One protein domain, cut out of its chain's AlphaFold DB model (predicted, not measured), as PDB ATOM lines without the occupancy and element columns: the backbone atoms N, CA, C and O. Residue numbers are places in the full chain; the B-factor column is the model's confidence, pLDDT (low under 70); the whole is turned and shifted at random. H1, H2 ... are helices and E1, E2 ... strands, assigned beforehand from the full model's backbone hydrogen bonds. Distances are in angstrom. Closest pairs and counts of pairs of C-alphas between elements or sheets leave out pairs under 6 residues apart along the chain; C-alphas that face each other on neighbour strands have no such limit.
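This is residues 27 to 150 of the 236 residues of an uncharacterized protein of Deinococcus wulumuqiensis R12 (UniProt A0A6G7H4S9). Two antiparallel sheets, a strongly twisted one of four strands and a smaller one of three, meet edge to edge where E2 crosses beside E9. H1 packs on the larger sheet near one end of the long axis, H2 packs on the smaller sheet near the other end, H3 is on the larger sheet, only just over E9, and the hairpin of E5 and E6 sits at one side, with E5 near E9. The printed part has 124 residues, with three named helices and nine named strands in the order H1 E1 E2 E3 E4 E5 E6 E7 E8 H2 E9 H3, class mixed. The sheet orders are E1 E4 E7 E9 and E2 E3 E8. The whole is compact, with a radius of gyration of the C-alphas of 14.3 A and spans of 43 by 33 by 23 A.

In the larger sheet E4, residues 68 to 75, bends by 60 degrees at residue 71. It pairs with E1, residues 38 to 41, over residues 68 to 69 (N 39 to O 68, 2.9 A), and with E7, residues 100 to 105, over residues 69 to 75 (N 71 to O 103, 2.8 A). E7 pairs with E9, residues 133 to 138 (N 102 to O 136, 2.8 A). H1, residues 27 to 34, is on this sheet over E4, at a height over the sheet of 8.8 A; it runs along the strands, at 1 degrees to E4 on the local plane. The closest C-alphas of the two are those of Arg 31 and Val 73, 5.8 A. H3, residues 141 to 145, is on it too, only just over E9, with 3 C-alphas there. E2, residues 47 to 50, comes nearest to E9 at the C-alphas of Cys 49 and Val 134, 5.2 A. E2 and E3, residues 56 to 61, form a hairpin (N 49 to O 58, 3.0 A), and E3 pairs with E8, residues 111 to 117 (N 59 to O 114, 2.9 A). H2, residues 125 to 129, is on that sheet, only just over E3, with 3 C-alphas there. E5, residues 79 to 82, and E6, residues 94 to 97, form a hairpin (N 82 to O 94, 2.9 A). In H1, H2 and H3 every O i to N i+4 pair is within hydrogen-bond range.

H1 begins at C-alpha 27, (69.993, 220.151, 37.179), and is 10.3 A long. E4 is 19.7 A, E8 17.8 A, E3 16.9 A, E7 16.7 A and E9 16.6 A. H3 ends at C-alpha 145, (76.556, 221.248, 26.346).

The C-alphas of Thr 29 and Thr 120, the two farthest apart, are 44.5 A apart. The printed part has no cut. The link from E5 to E6, 11 residues, is long. Mean pLDDT of the printed part is 88.8; residues 84 to 91 are under 70.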
ATOM      1  N   LEU A  27      68.803 220.568  36.431       94.88
ATOM      2  CA  LEU A  27      69.993 220.151  37.179       94.88
ATOM      3  C   LEU A  27      70.032 218.635  37.411       94.88
ATOM      4  O   LEU A  27      71.098 218.028  37.305       94.88
ATOM      5  N   ALA A  28      68.891 218.009  37.710       95.19
ATOM      6  CA  ALA A  28      68.809 216.555  37.856       95.19
ATOM      7  C   ALA A  28      69.178 215.830  36.548       95.19
ATOM      8  O   ALA A  28      69.958 214.875  36.569       95.19
ATOM      9  N   THR A  29      68.684 216.328  35.411       95.81
ATOM     10  CA  THR A  29      68.999 215.798  34.075       95.81
ATOM     11  C   THR A  29      70.485 215.945  33.754       95.81
ATOM     12  O   THR A  29      71.130 214.985  33.331       95.81
ATOM     13  N   LEU A  30      71.060 217.122  34.012       96.19
ATOM     14  CA  LEU A  30      72.479 217.388  33.781       96.19
ATOM     15  C   LEU A  30      73.374 216.532  34.681       96.19
ATOM     16  O   LEU A  30      74.364 215.980  34.209       96.19
ATOM     17  N   ARG A  31      73.009 216.343  35.955       97.44
ATOM     18  CA  ARG A  31      73.714 215.422  36.859       97.44
ATOM     19  C   ARG A  31      73.677 213.992  36.342       97.44
ATOM     20  O   ARG A  31      74.725 213.365  36.269       97.44
ATOM     21  N   ALA A  32      72.511 213.493  35.939       97.06
ATOM     22  CA  ALA A  32      72.391 212.146  35.384       97.06
ATOM     23  C   ALA A  32      73.227 211.963  34.103       97.06
ATOM     24  O   ALA A  32      73.793 210.894  33.876       97.06
ATOM     25  N   ARG A  33      73.327 213.015  33.281       97.06
ATOM     26  CA  ARG A  33      74.080 213.012  32.024       97.06
ATOM     27  C   ARG A  33      75.594 213.086  32.232       97.06
ATOM     28  O   ARG A  33      76.317 212.359  31.559       97.06
ATOM     29  N   TYR A  34      76.064 213.939  33.140       97.94
ATOM     30  CA  TYR A  34      77.478 214.307  33.236       97.94
ATOM     31  C   TYR A  34      78.192 213.784  34.480       97.94
ATOM     32  O   TYR A  34      79.370 213.456  34.392       97.94
ATOM     33  N   LEU A  35      77.532 213.701  35.637       97.88
ATOM     34  CA  LEU A  35      78.217 213.434  36.903       97.88
ATOM     35  C   LEU A  35      78.961 212.092  36.875       97.88
ATOM     36  O   LEU A  35      78.400 211.044  36.555       97.88
ATOM     37  N   GLY A  36      80.246 212.133  37.226       97.94
ATOM     38  CA  GLY A  36      81.139 210.981  37.258       97.94
ATOM     39  C   GLY A  36      81.617 210.492  35.888       97.94
ATOM     40  O   GLY A  36      82.403 209.543  35.863       97.94
ATOM     41  N   LYS A  37      81.169 211.101  34.780       98.06
ATOM     42  CA  LYS A  37      81.544 210.729  33.409       98.06
ATOM     43  C   LYS A  37      82.849 211.389  32.976       98.06
ATOM     44  O   LYS A  37      83.181 212.490  33.413       98.06
ATOM     45  N   GLU A  38      83.536 210.707  32.069       97.75
ATOM     46  CA  GLU A  38      84.591 211.290  31.247       97.75
ATOM     47  C   GLU A  38      83.948 212.050  30.086       97.75
ATOM     48  O   GLU A  38      83.048 211.528  29.421       97.75
ATOM     49  N   VAL A  39      84.401 213.277  29.853       97.31
ATOM     50  CA  VAL A  39      83.958 214.115  28.737       97.31
ATOM     51  C   VAL A  39      85.147 214.734  28.030       97.31
ATOM     52  O   VAL A  39      86.196 214.968  28.628       97.31
ATOM     53  N   TRP A  40      84.970 215.033  26.754       96.75
ATOM     54  CA  TRP A  40      85.960 215.735  25.956       96.75
ATOM     55  C   TRP A  40      85.629 217.218  25.906       96.75
ATOM     56  O   TRP A  40      84.459 217.589  25.801       96.75
ATOM     57  N   VAL A  41      86.658 218.057  25.945       94.62
ATOM     58  CA  VAL A  41      86.518 219.511  25.831       94.62
ATOM     59  C   VAL A  41      86.763 219.903  24.381       94.62
ATOM     60  O   VAL A  41      87.837 219.625  23.844       94.62
ATOM     61  N   TYR A  42      85.790 220.543  23.735       93.69
ATOM     62  CA  TYR A  42      86.002 221.073  22.386       93.69
ATOM     63  C   TYR A  42      87.134 222.111  22.392       93.69
ATOM     64  O   TYR A  42      87.212 222.939  23.299       93.69
ATOM     65  N   GLY A  43      88.046 222.035  21.418       91.06
ATOM     66  CA  GLY A  43      89.264 222.857  21.376       91.06
ATOM     67  C   GLY A  43      90.282 222.561  22.480       91.06
ATOM     68  O   GLY A  43      91.305 223.230  22.558       91.06
ATOM     69  N   GLY A  44      90.011 221.589  23.357       89.06
ATOM     70  CA  GLY A  44      90.859 221.293  24.507       89.06
ATOM     71  C   GLY A  44      90.778 222.314  25.645       89.06
ATOM     72  O   GLY A  44      91.479 222.164  26.639       89.06
ATOM     73  N   GLY A  45      89.945 223.349  25.550       83.06
ATOM     74  CA  GLY A  45      89.896 224.431  26.532       83.06
ATOM     75  C   GLY A  45      89.641 225.790  25.876       83.06
ATOM     76  O   GLY A  45      89.164 225.843  24.743       83.06
ATOM     77  N   PRO A  46      89.935 226.899  26.569       85.81
ATOM     78  CA  PRO A  46      90.697 226.979  27.815       85.81
ATOM     79  C   PRO A  46      89.895 226.594  29.065       85.81
ATOM     80  O   PRO A  46      88.718 226.930  29.195       85.81
ATOM     81  N   LEU A  47      90.574 225.947  30.014       89.25
ATOM     82  CA  LEU A  47      90.107 225.707  31.382       89.25
ATOM     83  C   LEU A  47      90.883 226.599  32.354       89.25
ATOM     84  O   LEU A  47      92.071 226.849  32.149       89.25
ATOM     85  N   ARG A  48      90.244 227.078  33.424       87.69
ATOM     86  CA  ARG A  48      90.873 227.982  34.396       87.69
ATOM     87  C   ARG A  48      91.089 227.303  35.736       87.69
ATOM     88  O   ARG A  48      90.157 226.826  36.380       87.69
ATOM     89  N   CYS A  49      92.335 227.329  36.190       87.81
ATOM     90  CA  CYS A  49      92.701 226.906  37.531       87.81
ATOM     91  C   CYS A  49      93.013 228.127  38.397       87.81
ATOM     92  O   CYS A  49      93.891 228.920  38.059       87.81
ATOM     93  N   SER A  50      92.307 228.268  39.517       85.88
ATOM     94  CA  SER A  50      92.686 229.212  40.571       85.88
ATOM     95  C   SER A  50      93.870 228.650  41.349       85.88
ATOM     96  O   SER A  50      93.855 227.485  41.745       85.88
ATOM     97  N   LEU A  51      94.894 229.473  41.559       84.81
ATOM     98  CA  LEU A  51      96.113 229.070  42.259       84.81
ATOM     99  C   LEU A  51      96.024 229.437  43.747       84.81
ATOM    100  O   LEU A  51      95.053 230.048  44.193       84.81
ATOM    101  N   LYS A  52      97.028 229.030  44.537       82.12
ATOM    102  CA  LYS A  52      97.072 229.341  45.980       82.12
ATOM    103  C   LYS A  52      97.019 230.846  46.241       82.12
ATOM    104  O   LYS A  52      96.306 231.271  47.144       82.12
ATOM    105  N   ASN A  53      97.739 231.627  45.435       81.81
ATOM    106  CA  ASN A  53      97.543 233.065  45.383       81.81
ATOM    107  C   ASN A  53      96.175 233.333  44.713       81.81
ATOM    108  O   ASN A  53      96.015 233.025  43.530       81.81
ATOM    109  N   PRO A  54      95.191 233.911  45.427       79.88
ATOM    110  CA  PRO A  54      93.840 234.126  44.902       79.88
ATOM    111  C   PRO A  54      93.786 235.155  43.765       79.88
ATOM    112  O   PRO A  54      92.790 235.228  43.050       79.88
ATOM    113  N   GLN A  55      94.842 235.952  43.599       82.44
ATOM    114  CA  GLN A  55      95.008 236.887  42.490       82.44
ATOM    115  C   GLN A  55      95.694 236.247  41.280       82.44
ATOM    116  O   GLN A  55      95.917 236.927  40.282       82.44
ATOM    117  N   ALA A  56      96.039 234.960  41.361       85.50
ATOM    118  CA  ALA A  56      96.705 234.219  40.310       85.50
ATOM    119  C   ALA A  56      95.825 233.094  39.754       85.50
ATOM    120  O   ALA A  56      95.109 232.384  40.467       85.50
ATOM    121  N   SER A  57      95.908 232.907  38.442       86.62
ATOM    122  CA  SER A  57      95.216 231.855  37.714       86.62
ATOM    123  C   SER A  57      96.073 231.322  36.572       86.62
ATOM    124  O   SER A  57      96.863 232.048  35.965       86.62
ATOM    125  N   GLY A  58      95.912 230.034  36.287       87.44
ATOM    126  CA  GLY A  58      96.481 229.381  35.116       87.44
ATOM    127  C   GLY A  58      95.403 229.104  34.078       87.44
ATOM    128  O   GLY A  58      94.320 228.617  34.418       87.44
ATOM    129  N   THR A  59      95.719 229.378  32.814       88.56
ATOM    130  CA  THR A  59      94.947 228.890  31.671       88.56
ATOM    131  C   THR A  59      95.523 227.556  31.243       88.56
ATOM    132  O   THR A  59      96.721 227.443  30.988       88.56
ATOM    133  N   LEU A  60      94.669 226.544  31.179       90.62
ATOM    134  CA  LEU A  60      95.040 225.169  30.903       90.62
ATOM    135  C   LEU A  60      94.359 224.678  29.628       90.62
ATOM    136  O   LEU A  60      93.232 225.082  29.322       90.62
ATOM    137  N   SER A  61      95.015 223.754  28.939       91.19
ATOM    138  CA  SER A  61      94.423 222.973  27.861       91.19
ATOM    139  C   SER A  61      94.550 221.480  28.147       91.19
ATOM    140  O   SER A  61      95.461 221.016  28.837       91.19
ATOM    141  N   VAL A  62      93.613 220.710  27.616       92.50
ATOM    142  CA  VAL A  62      93.688 219.257  27.523       92.50
ATOM    143  C   VAL A  62      93.827 218.875  26.053       92.50
ATOM    144  O   VAL A  62      93.257 219.549  25.192       92.50
ATOM    145  N   PRO A  63      94.563 217.806  25.715       90.31
ATOM    146  CA  PRO A  63      94.578 217.309  24.346       90.31
ATOM    147  C   PRO A  63      93.147 217.057  23.858       90.31
ATOM    148  O   PRO A  63      92.339 216.513  24.605       90.31
ATOM    149  N   TYR A  64      92.831 217.379  22.601       88.19
ATOM    150  CA  TYR A  64      91.473 217.183  22.064       88.19
ATOM    151  C   TYR A  64      91.022 215.704  22.082       88.19
ATOM    152  O   TYR A  64      89.834 215.397  22.020       88.19
ATOM    153  N   THR A  65      91.973 214.769  22.170       88.94
ATOM    154  CA  THR A  65      91.725 213.331  22.355       88.94
ATOM    155  C   THR A  65      91.600 212.908  23.821       88.94
ATOM    156  O   THR A  65      91.132 211.802  24.087       88.94
ATOM    157  N   GLY A  66      92.052 213.747  24.752       92.38
ATOM    158  CA  GLY A  66      92.010 213.521  26.192       92.38
ATOM    159  C   GLY A  66      90.646 213.863  26.789       92.38
ATOM    160  O   GLY A  66      89.850 214.585  26.188       92.38
ATOM    161  N   THR A  67      90.380 213.333  27.981       95.81
ATOM    162  CA  THR A  67      89.132 213.573  28.711       95.81
ATOM    163  C   THR A  67      89.377 214.330  30.008       95.81
ATOM    164  O   THR A  67      90.467 214.301  30.577       95.81
ATOM    165  N   VAL A  68      88.331 214.997  30.483       97.00
ATOM    166  CA  VAL A  68      88.206 215.487  31.855       97.00
ATOM    167  C   VAL A  68      87.079 214.728  32.542       97.00
ATOM    168  O   VAL A  68      86.061 214.406  31.922       97.00
ATOM    169  N   ARG A  69      87.223 214.482  33.843       97.94
ATOM    170  CA  ARG A  69      86.190 213.808  34.631       97.94
ATOM    171  C   ARG A  69      85.271 214.822  35.285       97.94
ATOM    172  O   ARG A  69      85.741 215.680  36.025       97.94
ATOM    173  N   VAL A  70      83.961 214.711  35.108       98.12
ATOM    174  CA  VAL A  70      83.017 215.598  35.806       98.12
ATOM    175  C   VAL A  70      82.829 215.116  37.244       98.12
ATOM    176  O   VAL A  70      82.227 214.074  37.494       98.12
ATOM    177  N   LEU A  71      83.336 215.880  38.207       98.12
ATOM    178  CA  LEU A  71      83.307 215.546  39.634       98.12
ATOM    179  C   LEU A  71      82.061 216.082  40.336       98.12
ATOM    180  O   LEU A  71      81.583 215.477  41.291       98.12
ATOM    181  N   ASN A  72      81.540 217.220  39.876       97.88
ATOM    182  CA  ASN A  72      80.312 217.809  40.398       97.88
ATOM    183  C   ASN A  72      79.594 218.617  39.314       97.88
ATOM    184  O   ASN A  72      80.240 219.230  38.464       97.88
ATOM    185  N   VAL A  73      78.265 218.654  39.406       97.12
ATOM    186  CA  VAL A  73      77.392 219.558  38.654       97.12
ATOM    187  C   VAL A  73      76.444 220.192  39.661       97.12
ATOM    188  O   VAL A  73      75.689 219.492  40.345       97.12
ATOM    189  N   GLU A  74      76.475 221.509  39.777       96.44
ATOM    190  CA  GLU A  74      75.621 222.246  40.702       96.44
ATOM    191  C   GLU A  74      75.049 223.501  40.062       96.44
ATOM    192  O   GLU A  74      75.592 224.029  39.091       96.44
ATOM    193  N   ARG A  75      73.950 223.985  40.638       95.81
ATOM    194  CA  ARG A  75      73.439 225.319  40.361       95.81
ATOM    195  C   ARG A  75      73.795 226.222  41.527       95.81
ATOM    196  O   ARG A  75      73.503 225.892  42.675       95.81
ATOM    197  N   LEU A  76      74.425 227.348  41.226       95.06
ATOM    198  CA  LEU A  76      74.710 228.365  42.227       95.06
ATOM    199  C   LEU A  76      73.436 229.145  42.552       95.06
ATOM    200  O   LEU A  76      72.580 229.328  41.691       95.06
ATOM    201  N   THR A  77      73.329 229.646  43.779       94.38
ATOM    202  CA  THR A  77      72.233 230.532  44.190       94.38
ATOM    203  C   THR A  77      72.741 231.965  44.238       94.38
ATOM    204  O   THR A  77      73.696 232.253  44.955       94.38
ATOM    205  N   GLY A  78      72.108 232.866  43.489       94.19
ATOM    206  CA  GLY A  78      72.485 234.280  43.405       94.19
ATOM    207  C   GLY A  78      72.895 234.699  41.996       94.19
ATOM    208  O   GLY A  78      72.614 234.007  41.021       94.19
ATOM    209  N   THR A  79      73.551 235.850  41.882       95.06
ATOM    210  CA  THR A  79      74.026 236.385  40.601       95.06
ATOM    211  C   THR A  79      75.544 236.354  40.578       95.06
ATOM    212  O   THR A  79      76.179 236.911  41.469       95.06
ATOM    213  N   PHE A  80      76.124 235.730  39.555       92.50
ATOM    214  CA  PHE A  80      77.574 235.606  39.407       92.50
ATOM    215  C   PHE A  80      78.022 236.097  38.029       92.50
ATOM    216  O   PHE A  80      77.270 235.958  37.060       92.50
ATOM    217  N   PRO A  81      79.240 236.650  37.909       89.94
ATOM    218  CA  PRO A  81      79.828 236.947  36.613       89.94
ATOM    219  C   PRO A  81      80.176 235.639  35.886       89.94
ATOM    220  O   PRO A  81      80.914 234.803  36.409       89.94
ATOM    221  N   VAL A  82      79.656 235.460  34.672       87.94
ATOM    222  CA  VAL A  82      79.948 234.306  33.809       87.94
ATOM    223  C   VAL A  82      80.378 234.804  32.435       87.94
ATOM    224  O   VAL A  82      79.691 235.622  31.819       87.94
ATOM    225  N   ALA A  83      81.521 234.317  31.956       80.62
ATOM    226  CA  ALA A  83      81.965 234.541  30.585       80.62
ATOM    227  C   ALA A  83      81.267 233.521  29.662       80.62
ATOM    228  O   ALA A  83      81.458 232.321  29.859       80.62
ATOM    229  N   PRO A  84      80.452 233.959  28.684       68.25
ATOM    230  CA  PRO A  84      79.677 233.055  27.822       68.25
ATOM    231  C   PRO A  84      80.531 232.289  26.799       68.25
ATOM    232  O   PRO A  84      80.072 231.303  26.217       68.25
ATOM    233  N   VAL A  85      81.757 232.759  26.555       69.88
ATOM    234  CA  VAL A  85      82.766 232.120  25.709       69.88
ATOM    235  C   VAL A  85      84.117 232.278  26.395       69.88
ATOM    236  O   VAL A  85      84.426 233.339  26.942       69.88
ATOM    237  N   LYS A  86      84.895 231.195  26.425       65.38
ATOM    238  CA  LYS A  86      86.119 231.100  27.232       65.38
ATOM    239  C   LYS A  86      87.396 231.289  26.409       65.38
ATOM    240  O   LYS A  86      88.415 231.618  27.005       65.38
ATOM    241  N   SER A  87      87.330 231.156  25.080       56.97
ATOM    242  CA  SER A  87      88.470 231.058  24.150       56.97
ATOM    243  C   SER A  87      89.372 232.287  24.053       56.97
ATOM    244  O   SER A  87      90.586 232.117  24.047       56.97
ATOM    245  N   SER A  88      88.838 233.510  23.995       53.81
ATOM    246  CA  SER A  88      89.675 234.708  23.771       53.81
ATOM    247  C   SER A  88      90.023 235.499  25.030       53.81
ATOM    248  O   SER A  88      90.936 236.318  25.008       53.81
ATOM    249  N   GLY A  89      89.274 235.333  26.126       54.66
ATOM    250  CA  GLY A  89      89.362 236.240  27.280       54.66
ATOM    251  C   GLY A  89      88.934 237.688  26.981       54.66
ATOM    252  O   GLY A  89      89.014 238.531  27.870       54.66
ATOM    253  N   VAL A  90      88.458 237.973  25.763       60.62
ATOM    254  CA  VAL A  90      88.055 239.315  25.313       60.62
ATOM    255  C   VAL A  90      86.584 239.583  25.622       60.62
ATOM    256  O   VAL A  90      86.200 240.727  25.857       60.62
ATOM    257  N   MET A  91      85.745 238.544  25.663       67.62
ATOM    258  CA  MET A  91      84.348 238.717  26.053       67.62
ATOM    259  C   MET A  91      84.226 238.967  27.561       67.62
ATOM    260  O   MET A  91      84.585 238.090  28.355       67.62
ATOM    261  N   PRO A  92      83.683 240.127  27.982       72.44
ATOM    262  CA  PRO A  92      83.518 240.421  29.393       72.44
ATOM    263  C   PRO A  92      82.521 239.449  30.025       72.44
ATOM    264  O   PRO A  92      81.509 239.070  29.425       72.44
ATOM    265  N   ALA A  93      82.800 239.058  31.267       85.19
ATOM    266  CA  ALA A  93      81.843 238.301  32.052       85.19
ATOM    267  C   ALA A  93      80.584 239.146  32.286       85.19
ATOM    268  O   ALA A  93      80.665 240.333  32.600       85.19
ATOM    269  N   ARG A  94      79.415 238.520  32.155       87.88
ATOM    270  CA  ARG A  94      78.117 239.164  32.382       87.88
ATOM    271  C   ARG A  94      77.438 238.587  33.623       87.88
ATOM    272  O   ARG A  94      77.657 237.413  33.930       87.88
ATOM    273  N   PRO A  95      76.620 239.371  34.342       93.50
ATOM    274  CA  PRO A  95      75.865 238.858  35.475       93.50
ATOM    275  C   PRO A  95      74.843 237.819  35.001       93.50
ATOM    276  O   PRO A  95      73.994 238.107  34.159       93.50
ATOM    277  N   VAL A  96      74.917 236.614  35.559       93.88
ATOM    278  CA  VAL A  96      73.969 235.523  35.312       93.88
ATOM    279  C   VAL A  96      73.340 235.110  36.630       93.88
ATOM    280  O   VAL A  96      74.039 234.887  37.620       93.88
ATOM    281  N   LYS A  97      72.010 235.007  36.639       95.25
ATOM    282  CA  LYS A  97      71.251 234.523  37.790       95.25
ATOM    283  C   LYS A  97      71.265 232.999  37.812       95.25
ATOM    284  O   LYS A  97      70.899 232.361  36.835       95.25
ATOM    285  N   ASN A  98      71.627 232.447  38.960       94.44
ATOM    286  CA  ASN A  98      71.692 231.024  39.256       94.44
ATOM    287  C   ASN A  98      72.392 230.180  38.165       94.44
ATOM    288  O   ASN A  98      71.775 229.251  37.630       94.44
ATOM    289  N   PRO A  99      73.649 230.505  37.802       95.62
ATOM    290  CA  PRO A  99      74.376 229.775  36.771       95.62
ATOM    291  C   PRO A  99      74.728 228.358  37.222       95.62
ATOM    292  O   PRO A  99      74.721 228.032  38.415       95.62
ATOM    293  N   LEU A 100      75.099 227.529  36.253       95.69
ATOM    294  CA  LEU A 100      75.658 226.212  36.512       95.69
ATOM    295  C   LEU A 100      77.148 226.316  36.834       95.69
ATOM    296  O   LEU A 100      77.868 227.153  36.283       95.69
ATOM    297  N   ARG A 101      77.623 225.426  37.700       95.31
ATOM    298  CA  ARG A 101      79.039 225.241  38.001       95.31
ATOM    299  C   ARG A 101      79.402 223.767  37.913       95.31
ATOM    300  O   ARG A 101      78.732 222.909  38.488       95.31
ATOM    301  N   LEU A 102      80.489 223.490  37.201       95.88
ATOM    302  CA  LEU A 102      81.104 222.176  37.093       95.88
ATOM    303  C   LEU A 102      82.420 222.171  37.854       95.88
ATOM    304  O   LEU A 102      83.207 223.109  37.736       95.88
ATOM    305  N   ARG A 103      82.673 221.078  38.574       96.44
ATOM    306  CA  ARG A 103      84.016 220.732  39.045       96.44
ATOM    307  C   ARG A 103      84.550 219.615  38.163       96.44
ATOM    308  O   ARG A 103      83.872 218.599  38.005       96.44
ATOM    309  N   LEU A 104      85.721 219.810  37.576       97.31
ATOM    310  CA  LEU A 104      86.318 218.896  36.604       97.31
ATOM    311  C   LEU A 104      87.656 218.392  37.129       97.31
ATOM    312  O   LEU A 104      88.472 219.198  37.561       97.31
ATOM    313  N   GLY A 105      87.888 217.087  37.062       96.75
ATOM    314  CA  GLY A 105      89.192 216.468  37.270       96.75
ATOM    315  C   GLY A 105      89.988 216.478  35.970       96.75
ATOM    316  O   GLY A 105      89.479 216.055  34.930       96.75
ATOM    317  N   LEU A 106      91.221 216.968  36.033       95.25
ATOM    318  CA  LEU A 106      92.122 217.056  34.888       95.25
ATOM    319  C   LEU A 106      92.827 215.713  34.630       95.25
ATOM    320  O   LEU A 106      93.143 214.994  35.586       95.25
ATOM    321  N   PRO A 107      93.125 215.379  33.360       93.56
ATOM    322  CA  PRO A 107      93.973 214.239  33.034       93.56
ATOM    323  C   PRO A 107      95.426 214.520  33.446       93.56
ATOM    324  O   PRO A 107      95.760 215.617  33.882       93.56
ATOM    325  N   LYS A 108      96.323 213.538  33.327       89.88
ATOM    326  CA  LYS A 108      97.741 213.725  33.701       89.88
ATOM    327  C   LYS A 108      98.532 214.573  32.702       89.88
ATOM    328  O   LYS A 108      99.547 215.145  33.074       89.88
ATOM    329  N   ASP A 109      98.093 214.610  31.452       89.75
ATOM    330  CA  ASP A 109      98.781 215.187  30.295       89.75
ATOM    331  C   ASP A 109      98.176 216.526  29.837       89.75
ATOM    332  O   ASP A 109      98.362 216.939  28.689       89.75
ATOM    333  N   PHE A 110      97.468 217.225  30.731       93.25
ATOM    334  CA  PHE A 110      97.075 218.613  30.495       93.25
ATOM    335  C   PHE A 110      98.308 219.517  30.352       93.25
ATOM    336  O   PHE A 110      99.399 219.210  30.843       93.25
ATOM    337  N   ARG A 111      98.130 220.659  29.690       90.94
ATOM    338  CA  ARG A 111      99.174 221.663  29.482       90.94
ATOM    339  C   ARG A 111      98.777 222.980  30.123       90.94
ATOM    340  O   ARG A 111      97.600 223.328  30.176       90.94
ATOM    341  N   VAL A 112      99.776 223.708  30.607       88.69
ATOM    342  CA  VAL A 112      99.617 225.096  31.046       88.69
ATOM    343  C   VAL A 112      99.914 225.982  29.841       88.69
ATOM    344  O   VAL A 112     101.033 225.972  29.338       88.69
ATOM    345  N   GLU A 113      98.910 226.715  29.371       85.38
ATOM    346  CA  GLU A 113      99.015 227.605  28.207       85.38
ATOM    347  C   GLU A 113      99.521 228.991  28.607       85.38
ATOM    348  O   GLU A 113     100.347 229.593  27.924       85.38
ATOM    349  N   SER A 114      99.027 229.519  29.728       83.94
ATOM    350  CA  SER A 114      99.419 230.840  30.219       83.94
ATOM    351  C   SER A 114      99.153 231.003  31.710       83.94
ATOM    352  O   SER A 114      98.402 230.239  32.322       83.94
ATOM    353  N   LEU A 115      99.765 232.033  32.293       84.19
ATOM    354  CA  LEU A 115      99.527 232.478  33.661       84.19
ATOM    355  C   LEU A 115      99.026 233.914  33.647       84.19
ATOM    356  O   LEU A 115      99.456 234.731  32.833       84.19
ATOM    357  N   SER A 116      98.153 234.226  34.591       81.75
ATOM    358  CA  SER A 116      97.745 235.586  34.907       81.75
ATOM    359  C   SER A 116      97.813 235.754  36.413       81.75
ATOM    360  O   SER A 116      97.214 234.965  37.138       81.75
ATOM    361  N   TYR A 117      98.555 236.747  36.889       82.19
ATOM    362  CA  TYR A 117      98.633 237.081  38.304       82.19
ATOM    363  C   TYR A 117      98.813 238.585  38.485       82.19
ATOM    364  O   TYR A 117      99.326 239.277  37.604       82.19
ATOM    365  N   SER A 118      98.385 239.088  39.637       77.44
ATOM    366  CA  SER A 118      98.708 240.432  40.107       77.44
ATOM    367  C   SER A 118      99.358 240.366  41.488       77.44
ATOM    368  O   SER A 118      99.181 239.388  42.215       77.44
ATOM    369  N   GLY A 119     100.091 241.418  41.851       77.06
ATOM    370  CA  GLY A 119     100.752 241.535  43.150       77.06
ATOM    371  C   GLY A 119     102.251 241.234  43.103       77.06
ATOM    372  O   GLY A 119     102.864 241.221  42.039       77.06
ATOM    373  N   THR A 120     102.843 241.061  44.285       74.62
ATOM    374  CA  THR A 120     104.296 240.910  44.477       74.62
ATOM    375  C   THR A 120     104.746 239.462  44.658       74.62
ATOM    376  O   THR A 120     105.942 239.197  44.622       74.62
ATOM    377  N   GLU A 121     103.815 238.537  44.901       77.50
ATOM    378  CA  GLU A 121     104.120 237.110  45.005       77.50
ATOM    379  C   GLU A 121     104.210 236.520  43.597       77.50
ATOM    380  O   GLU A 121     103.226 236.503  42.853       77.50
ATOM    381  N   GLU A 122     105.411 236.083  43.225       79.38
ATOM    382  CA  GLU A 122     105.662 235.458  41.934       79.38
ATOM    383  C   GLU A 122     104.984 234.089  41.866       79.38
ATOM    384  O   GLU A 122     105.024 233.304  42.813       79.38
ATOM    385  N   VAL A 123     104.358 233.808  40.725       82.00
ATOM    386  CA  VAL A 123     103.697 232.534  40.463       82.00
ATOM    387  C   VAL A 123     104.284 231.928  39.203       82.00
ATOM    388  O   VAL A 123     104.428 232.595  38.179       82.00
ATOM    389  N   THR A 124     104.618 230.648  39.277       84.31
ATOM    390  CA  THR A 124     105.336 229.926  38.231       84.31
ATOM    391  C   THR A 124     104.425 228.970  37.468       84.31
ATOM    392  O   THR A 124     103.343 228.582  37.917       84.31
ATOM    393  N   LEU A 125     104.887 228.515  36.299       81.62
ATOM    394  CA  LEU A 125     104.184 227.475  35.534       81.62
ATOM    395  C   LEU A 125     104.110 226.160  36.317       81.62
ATOM    396  O   LEU A 125     103.152 225.400  36.167       81.62
ATOM    397  N   THR A 126     105.089 225.915  37.188       83.62
ATOM    398  CA  THR A 126     105.107 224.754  38.076       83.62
ATOM    399  C   THR A 126     103.917 224.788  39.030       83.62
ATOM    400  O   THR A 126     103.269 223.756  39.205       83.62
ATOM    401  N   ASP A 127     103.549 225.960  39.554       84.50
ATOM    402  CA  ASP A 127     102.392 226.108  40.444       84.50
ATOM    403  C   ASP A 127     101.095 225.710  39.734       84.50
ATOM    404  O   ASP A 127     100.325 224.900  40.254       84.50
ATOM    405  N   ALA A 128     100.897 226.169  38.496       84.31
ATOM    406  CA  ALA A 128      99.750 225.771  37.679       84.31
ATOM    407  C   ALA A 128      99.790 224.297  37.239       84.31
ATOM    408  O   ALA A 128      98.744 223.671  37.078       84.31
ATOM    409  N   SER A 129     100.972 223.689  37.110       86.06
ATOM    410  CA  SER A 129     101.088 222.258  36.787       86.06
ATOM    411  C   SER A 129     100.663 221.337  37.942       86.06
ATOM    412  O   SER A 129     100.427 220.140  37.744       86.06
ATOM    413  N   THR A 130     100.503 221.880  39.156       87.75
ATOM    414  CA  THR A 130      99.927 221.143  40.294       87.75
ATOM    415  C   THR A 130      98.403 221.055  40.255       87.75
ATOM    416  O   THR A 130      97.832 220.262  41.003       87.75
ATOM    417  N   CYS A 131      97.734 221.794  39.364       89.81
ATOM    418  CA  CYS A 131      96.285 221.738  39.224       89.81
ATOM    419  C   CYS A 131      95.828 220.308  38.909       89.81
ATOM    420  O   CYS A 131      96.345 219.638  38.013       89.81
ATOM    421  N   ARG A 132      94.869 219.812  39.690       91.50
ATOM    422  CA  ARG A 132      94.220 218.507  39.470       91.50
ATOM    423  C   ARG A 132      92.731 218.640  39.244       91.50
ATOM    424  O   ARG A 132      92.134 217.767  38.625       91.50
ATOM    425  N   GLU A 133      92.154 219.738  39.709       93.81
ATOM    426  CA  GLU A 133      90.751 220.047  39.533       93.81
ATOM    427  C   GLU A 133      90.592 221.505  39.109       93.81
ATOM    428  O   GLU A 133      91.347 222.374  39.550       93.81
ATOM    429  N   VAL A 134      89.601 221.766  38.266       93.06
ATOM    430  CA  VAL A 134      89.192 223.116  37.867       93.06
ATOM    431  C   VAL A 134      87.707 223.302  38.112       93.06
ATOM    432  O   VAL A 134      86.938 222.339  38.178       93.06
ATOM    433  N   THR A 135      87.303 224.558  38.261       91.88
ATOM    434  CA  THR A 135      85.901 224.928  38.434       91.88
ATOM    435  C   THR A 135      85.482 225.848  37.307       91.88
ATOM    436  O   THR A 135      86.049 226.921  37.133       91.88
ATOM    437  N   GLU A 136      84.450 225.446  36.579       91.31
ATOM    438  CA  GLU A 136      83.961 226.153  35.404       91.31
ATOM    439  C   GLU A 136      82.502 226.553  35.591       91.31
ATOM    440  O   GLU A 136      81.683 225.739  36.017       91.31
ATOM    441  N   THR A 137      82.159 227.798  35.263       92.31
ATOM    442  CA  THR A 137      80.772 228.284  35.286       92.31
ATOM    443  C   THR A 137      80.188 228.371  33.879       92.31
ATOM    444  O   THR A 137      80.919 228.598  32.911       92.31
ATOM    445  N   TYR A 138      78.876 228.161  33.787       92.44
ATOM    446  CA  TYR A 138      78.092 228.177  32.551       92.44
ATOM    447  C   TYR A 138      76.765 228.885  32.789       92.44
ATOM    448  O   TYR A 138      76.225 228.858  33.899       92.44
ATOM    449  N   VAL A 139      76.242 229.524  31.747       92.06
ATOM    450  CA  VAL A 139      74.979 230.264  31.820       92.06
ATOM    451  C   VAL A 139      73.821 229.321  32.164       92.06
ATOM    452  O   VAL A 139      73.065 229.587  33.096       92.06
ATOM    453  N   ASP A 140      73.722 228.213  31.433       91.31
ATOM    454  CA  ASP A 140      72.665 227.204  31.507       91.31
ATOM    455  C   ASP A 140      73.146 225.868  30.904       91.31
ATOM    456  O   ASP A 140      74.327 225.712  30.572       91.31
ATOM    457  N   GLY A 141      72.252 224.878  30.796       92.88
ATOM    458  CA  GLY A 141      72.577 223.574  30.221       92.88
ATOM    459  C   GLY A 141      73.037 223.637  28.762       92.88
ATOM    460  O   GLY A 141      73.956 222.911  28.399       92.88
ATOM    461  N   ALA A 142      72.479 224.526  27.937       92.00
ATOM    462  CA  ALA A 142      72.879 224.655  26.535       92.00
ATOM    463  C   ALA A 142      74.296 225.240  26.400       92.00
ATOM    464  O   ALA A 142      75.088 224.801  25.560       92.00
ATOM    465  N   ASP A 143      74.633 226.198  27.263       90.88
ATOM    466  CA  ASP A 143      75.972 226.773  27.375       90.88
ATOM    467  C   ASP A 143      77.006 225.755  27.875       90.88
ATOM    468  O   ASP A 143      78.147 225.758  27.423       90.88
ATOM    469  N   LEU A 144      76.620 224.842  28.766       92.50
ATOM    470  CA  LEU A 144      77.461 223.710  29.158       92.50
ATOM    471  C   LEU A 144      77.655 222.741  27.986       92.50
ATOM    472  O   LEU A 144      78.788 222.407  27.639       92.50
ATOM    473  N   GLU A 145      76.562 222.301  27.367       92.75
ATOM    474  CA  GLU A 145      76.556 221.248  26.346       92.75
ATOM    475  C   GLU A 145      77.359 221.618  25.103       92.75
ATOM    476  O   GLU A 145      77.991 220.752  24.505       92.75
ATOM    477  N   LYS A 146      77.408 222.900  24.733       92.19
ATOM    478  CA  LYS A 146      78.236 223.323  23.598       92.19
ATOM    479  C   LYS A 146      79.740 223.193  23.871       92.19
ATOM    480  O   LYS A 146      80.492 223.080  22.917       92.19
ATOM    481  N   ASN A 147      80.193 223.182  25.128       92.62
ATOM    482  CA  ASN A 147      81.622 223.116  25.471       92.62
ATOM    483  C   ASN A 147      82.165 221.680  25.591       92.62
ATOM    484  O   ASN A 147      83.381 221.484  25.513       92.62
ATOM    485  N   PHE A 148      81.293 220.681  25.765       94.31
ATOM    486  CA  PHE A 148      81.705 219.299  26.014       94.31
ATOM    487  C   PHE A 148      81.054 218.301  25.067       94.31
ATOM    488  O   PHE A 148      79.854 218.347  24.813       94.31
ATOM    489  N   SER A 149      81.832 217.303  24.665       95.75
ATOM    490  CA  SER A 149      81.324 216.111  24.000       95.75
ATOM    491  C   SER A 149      81.317 214.923  24.961       95.75
ATOM    492  O   SER A 149      82.279 214.695  25.694       95.75
ATOM    493  N   LEU A 150      80.240 214.132  24.935       96.50
ATOM    494  CA  LEU A 150      80.150 212.833  25.624       96.50
ATOM    495  C   LEU A 150      80.747 211.686  24.799       96.50
ATOM    496  O   LEU A 150      80.837 210.557  25.275       96.50
TER     497      LEU A 150